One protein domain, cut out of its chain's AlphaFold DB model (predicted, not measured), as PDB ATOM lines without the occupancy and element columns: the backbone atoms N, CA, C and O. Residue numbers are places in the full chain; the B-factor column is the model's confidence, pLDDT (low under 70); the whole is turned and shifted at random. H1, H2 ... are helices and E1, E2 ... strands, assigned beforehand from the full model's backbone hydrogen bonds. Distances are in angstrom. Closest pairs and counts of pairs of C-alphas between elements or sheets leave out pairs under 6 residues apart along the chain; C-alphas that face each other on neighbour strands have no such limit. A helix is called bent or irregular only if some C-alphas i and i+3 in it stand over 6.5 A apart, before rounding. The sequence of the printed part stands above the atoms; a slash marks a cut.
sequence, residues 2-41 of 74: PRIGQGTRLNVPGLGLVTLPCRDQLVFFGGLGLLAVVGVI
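AT A GLANCE: This is residues 2 to 41 of the 74 residues of an uncharacterized protein of Actinoallomurus bryophytorum (UniProt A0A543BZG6). A small two-stranded hairpin, E1 and E2, lies at one end of a single helix, H1, and residues 24 to 41, of which 24 to 39 belong to H1, stick out away from it. An unnamed stretch, residues 2 to 8, leads into E1, and nothing packs on H1 along these free residues. The printed part has 40 residues, with two named strands and one named helix in the order E1, E2, H1; the sheet has the order E1 - E2 and is antiparallel, and the class is mixed, helices and strands. The whole is only just loose, close to extended, with a radius of gyration of the C-alphas of 12.9 A, and it is flat, with spans of 42 by 27 by 7 A.

HOW THE PARTS SIT: Strand E1, residues 9 to 12, and strand E2, residues 16 to 19, form a hairpin. They are antiparallel neighbours, with 148 degrees between their N-to-C directions. Among the C-alphas that face each other are those of Asn 11 and Leu 17, 4.3 A apart, and those of Arg 9 and Thr 19, 4.4 A apart. Across the pair, N 16 and O 12 are within hydrogen-bond range at 3.0 A, and N 10 and O 18 at 3.2 A. Helix H1, residues 23 to 39, follows E2 after a tight link of 3 residues. E1 and H1 are apart, with no C-alpha of the one within 8 A of the other. In H1 every O i to N i+4 pair is within hydrogen-bond range.

IN THESE COORDINATES: E1 runs from Arg 9, whose C-alpha is at (170.085, 17.734, 44.795), to Val 12 and measures 8.9 A from first to last C-alpha. E2 runs from Gly 16 to Thr 19 and measures 9.4 A. H1 runs from Arg 23, whose C-alpha is at (173.381, 29.861, 45.169), to Gly 39, whose C-alpha is at (175.977, 37.300, 23.231). It has 17 residues, measures 23.3 A and is not bent.

THE WHOLE: The two C-alphas farthest apart, those of Pro 2 and Ile 41, the first and last printed residues, are 44.2 A apart. The printed part has no cut. The links from E1 to E2 and from E2 to H1 are both tight. The mean pLDDT of the printed part is 71.2, and 22 residues are under 70, namely residues 2 to 11, residues 13 to 23 and residue 41. The mean pLDDT is 63 for E1, 66 for E2 and 82 for H1.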
ATOM      1  N   PRO A   2     177.236  28.301  62.758       59.41
ATOM      2  CA  PRO A   2     176.261  28.121  61.679       59.41
ATOM      3  C   PRO A   2     176.666  26.971  60.740       59.41
ATOM      4  O   PRO A   2     177.838  26.813  60.403       59.41
ATOM      5  N   ARG A   3     175.688  26.141  60.352       65.12
ATOM      6  CA  ARG A   3     175.857  24.971  59.474       65.12
ATOM      7  C   ARG A   3     176.098  25.401  58.025       65.12
ATOM      8  O   ARG A   3     175.286  26.124  57.458       65.12
ATOM      9  N   ILE A   4     177.170  24.900  57.420       54.75
ATOM     10  CA  ILE A   4     177.528  25.134  56.016       54.75
ATOM     11  C   ILE A   4     176.975  24.030  55.099       54.75
ATOM     12  O   ILE A   4     177.301  22.857  55.244       54.75
ATOM     13  N   GLY A   5     176.120  24.454  54.162       57.69
ATOM     14  CA  GLY A   5     176.065  23.997  52.769       57.69
ATOM     15  C   GLY A   5     175.781  22.523  52.478       57.69
ATOM     16  O   GLY A   5     176.660  21.823  51.990       57.69
ATOM     17  N   GLN A   6     174.533  22.073  52.635       59.72
ATOM     18  CA  GLN A   6     174.072  20.891  51.898       59.72
ATOM     19  C   GLN A   6     173.546  21.331  50.529       59.72
ATOM     20  O   GLN A   6     172.493  21.959  50.441       59.72
ATOM     21  N   GLY A   7     174.300  21.035  49.465       58.47
ATOM     22  CA  GLY A   7     173.851  21.241  48.089       58.47
ATOM     23  C   GLY A   7     172.575  20.441  47.851       58.47
ATOM     24  O   GLY A   7     172.586  19.210  47.899       58.47
ATOM     25  N   THR A   8     171.453  21.134  47.666       60.88
ATOM     26  CA  THR A   8     170.163  20.488  47.435       60.88
ATOM     27  C   THR A   8     170.207  19.829  46.063       60.88
ATOM     28  O   THR A   8     170.274  20.504  45.038       60.88
ATOM     29  N   ARG A   9     170.214  18.495  46.038       57.41
ATOM     30  CA  ARG A   9     170.085  17.734  44.795       57.41
ATOM     31  C   ARG A   9     168.661  17.919  44.289       57.41
ATOM     32  O   ARG A   9     167.748  17.281  44.808       57.41
ATOM     33  N   LEU A  10     168.463  18.800  43.312       63.84
ATOM     34  CA  LEU A  10     167.216  18.802  42.562       63.84
ATOM     35  C   LEU A  10     167.376  17.848  41.388       63.84
ATOM     36  O   LEU A  10     168.270  17.985  40.554       63.84
ATOM     37  N   ASN A  11     166.474  16.879  41.326       61.25
ATOM     38  CA  ASN A  11     166.218  16.168  40.092       61.25
ATOM     39  C   ASN A  11     165.468  17.135  39.170       61.25
ATOM     40  O   ASN A  11     164.290  17.414  39.394       61.25
ATOM     41  N   VAL A  12     166.180  17.710  38.201       70.50
ATOM     42  CA  VAL A  12     165.579  18.552  37.164       70.50
ATOM     43  C   VAL A  12     165.127  17.630  36.031       70.50
ATOM     44  O   VAL A  12     165.978  17.003  35.388       70.50
ATOM     45  N   PRO A  13     163.809  17.523  35.770       51.78
ATOM     46  CA  PRO A  13     163.306  16.681  34.695       51.78
ATOM     47  C   PRO A  13     163.865  17.186  33.357       51.78
ATOM     48  O   PRO A  13     163.650  18.338  32.992       51.78
ATOM     49  N   GLY A  14     164.626  16.335  32.663       69.88
ATOM     50  CA  GLY A  14     165.311  16.656  31.401       69.88
ATOM     51  C   GLY A  14     166.827  16.880  31.514       69.88
ATOM     52  O   GLY A  14     167.525  16.686  30.526       69.88
ATOM     53  N   LEU A  15     167.354  17.211  32.699       67.81
ATOM     54  CA  LEU A  15     168.799  17.398  32.944       67.81
ATOM     55  C   LEU A  15     169.396  16.353  33.907       67.81
ATOM     56  O   LEU A  15     170.613  16.185  33.953       67.81
ATOM     57  N   GLY A  16     168.558  15.624  34.653       68.69
ATOM     58  CA  GLY A  16     168.978  14.589  35.602       68.69
ATOM     59  C   GLY A  16     169.205  15.120  37.022       68.69
ATOM     60  O   GLY A  16     168.763  16.209  37.387       68.69
ATOM     61  N   LEU A  17     169.868  14.324  37.868       65.25
ATOM     62  CA  LEU A  17     170.211  14.713  39.240       65.25
ATOM     63  C   LEU A  17     171.303  15.790  39.224       65.25
ATOM     64  O   LEU A  17     172.494  15.480  39.247       65.25
ATOM     65  N   VAL A  18     170.899  17.059  39.224       67.88
ATOM     66  CA  VAL A  18     171.829  18.181  39.339       67.88
ATOM     67  C   VAL A  18     172.050  18.469  40.816       67.88
ATOM     68  O   VAL A  18     171.140  18.808  41.576       67.88
ATOM     69  N   THR A  19     173.302  18.333  41.240       63.25
ATOM     70  CA  THR A  19     173.734  18.872  42.527       63.25
ATOM     71  C   THR A  19     173.828  20.376  42.339       63.25
ATOM     72  O   THR A  19     174.799  20.837  41.746       63.25
ATOM     73  N   LEU A  20     172.812  21.135  42.768       62.12
ATOM     74  CA  LEU A  20     172.885  22.592  42.714       62.12
ATOM     75  C   LEU A  20     174.053  23.018  43.613       62.12
ATOM     76  O   LEU A  20     173.991  22.788  44.831       62.12
ATOM     77  N   PRO A  21     175.122  23.608  43.044       60.97
ATOM     78  CA  PRO A  21     176.140  24.229  43.860       60.97
ATOM     79  C   PRO A  21     175.535  25.445  44.568       60.97
ATOM     80  O   PRO A  21     174.443  25.909  44.230       60.97
ATOM     81  N   CYS A  22     176.240  25.945  45.582       65.75
ATOM     82  CA  CYS A  22     175.812  27.089  46.384       65.75
ATOM     83  C   CYS A  22     175.267  28.230  45.496       65.75
ATOM     84  O   CYS A  22     175.801  28.487  44.417       65.75
ATOM     85  N   ARG A  23     174.201  28.904  45.947       67.56
ATOM     86  CA  ARG A  23     173.381  29.861  45.169       67.56
ATOM     87  C   ARG A  23     174.187  30.882  44.354       67.56
ATOM     88  O   ARG A  23     173.770  31.251  43.264       67.56
ATOM     89  N   ASP A  24     175.337  31.289  44.875       71.81
ATOM     90  CA  ASP A  24     176.271  32.225  44.248       71.81
ATOM     91  C   ASP A  24     176.793  31.734  42.882       71.81
ATOM     92  O   ASP A  24     176.758  32.449  41.883       71.81
ATOM     93  N   GLN A  25     177.147  30.451  42.794       76.06
ATOM     94  CA  GLN A  25     177.673  29.840  41.576       76.06
ATOM     95  C   GLN A  25     176.582  29.652  40.509       76.06
ATOM     96  O   GLN A  25     176.861  29.750  39.316       76.06
ATOM     97  N   LEU A  26     175.325  29.448  40.922       80.69
ATOM     98  CA  LEU A  26     174.177  29.430  40.007       80.69
ATOM     99  C   LEU A  26     173.894  30.808  39.416       80.69
ATOM    100  O   LEU A  26     173.554  30.894  38.242       80.69
ATOM    101  N   VAL A  27     174.037  31.877  40.201       85.25
ATOM    102  CA  VAL A  27     173.895  33.247  39.689       85.25
ATOM    103  C   VAL A  27     175.038  33.566  38.728       85.25
ATOM    104  O   VAL A  27     174.786  34.115  37.658       85.25
ATOM    105  N   PHE A  28     176.267  33.151  39.048       81.56
ATOM    106  CA  PHE A  28     177.423  33.322  38.168       81.56
ATOM    107  C   PHE A  28     177.265  32.567  36.838       81.56
ATOM    108  O   PHE A  28     177.330  33.180  35.776       81.56
ATOM    109  N   PHE A  29     176.998  31.256  36.870       84.50
ATOM    110  CA  PHE A  29     176.815  30.461  35.649       84.50
ATOM    111  C   PHE A  29     175.512  30.779  34.916       84.50
ATOM    112  O   PHE A  29     175.483  30.711  33.693       84.50
ATOM    113  N   GLY A  30     174.446  31.143  35.629       87.44
ATOM    114  CA  GLY A  30     173.189  31.587  35.031       87.44
ATOM    115  C   GLY A  30     173.347  32.928  34.320       87.44
ATOM    116  O   GLY A  30     172.900  33.072  33.187       87.44
ATOM    117  N   GLY A  31     174.048  33.882  34.938       90.31
ATOM    118  CA  GLY A  31     174.413  35.153  34.318       90.31
ATOM    119  C   GLY A  31     175.327  34.955  33.113       90.31
ATOM    120  O   GLY A  31     175.043  35.494  32.048       90.31
ATOM    121  N   LEU A  32     176.368  34.125  33.240       88.50
ATOM    122  CA  LEU A  32     177.272  33.790  32.138       88.50
ATOM    123  C   LEU A  32     176.545  33.061  31.004       88.50
ATOM    124  O   LEU A  32     176.767  33.382  29.847       88.50
ATOM    125  N   GLY A  33     175.663  32.115  31.319       87.50
ATOM    126  CA  GLY A  33     174.858  31.383  30.344       87.50
ATOM    127  C   GLY A  33     173.859  32.287  29.631       87.50
ATOM    128  O   GLY A  33     173.720  32.196  28.417       87.50
ATOM    129  N   LEU A  34     173.218  33.213  30.351       88.06
ATOM    130  CA  LEU A  34     172.339  34.211  29.750       88.06
ATOM    131  C   LEU A  34     173.127  35.169  28.857       88.06
ATOM    132  O   LEU A  34     172.723  35.383  27.723       88.06
ATOM    133  N   LEU A  35     174.265  35.698  29.319       85.31
ATOM    134  CA  LEU A  35     175.147  36.534  28.499       85.31
ATOM    135  C   LEU A  35     175.732  35.764  27.315       85.31
ATOM    136  O   LEU A  35     175.924  36.358  26.267       85.31
ATOM    137  N   ALA A  36     176.002  34.467  27.452       85.50
ATOM    138  CA  ALA A  36     176.464  33.625  26.359       85.50
ATOM    139  C   ALA A  36     175.342  33.393  25.347       85.50
ATOM    140  O   ALA A  36     175.572  33.551  24.164       85.50
ATOM    141  N   VAL A  37     174.112  33.096  25.772       81.75
ATOM    142  CA  VAL A  37     172.974  32.960  24.849       81.75
ATOM    143  C   VAL A  37     172.663  34.297  24.182       81.75
ATOM    144  O   VAL A  37     172.533  34.344  22.969       81.75
ATOM    145  N   VAL A  38     172.595  35.390  24.941       82.00
ATOM    146  CA  VAL A  38     172.341  36.746  24.427       82.00
ATOM    147  C   VAL A  38     173.505  37.253  23.563       82.00
ATOM    148  O   VAL A  38     173.276  37.965  22.592       82.00
ATOM    149  N   GLY A  39     174.742  36.887  23.904       71.69
ATOM    150  CA  GLY A  39     175.977  37.300  23.231       71.69
ATOM    151  C   GLY A  39     176.392  36.413  22.052       71.69
ATOM    152  O   GLY A  39     177.114  36.883  21.177       71.69
ATOM    153  N   VAL A  40     175.905  35.170  21.969       73.00
ATOM    154  CA  VAL A  40     175.944  34.306  20.773       73.00
ATOM    155  C   VAL A  40     174.862  34.818  19.823       73.00
ATOM    156  O   VAL A  40     173.789  34.243  19.651       73.00
ATOM    157  N   ILE A  41     175.092  36.007  19.283       68.25
ATOM    158  CA  ILE A  41     174.160  36.685  18.391       68.25
ATOM    159  C   ILE A  41     174.131  35.909  17.071       68.25
ATOM    160  O   ILE A  41     175.182  35.690  16.485       68.25
TER     161      ILE A  41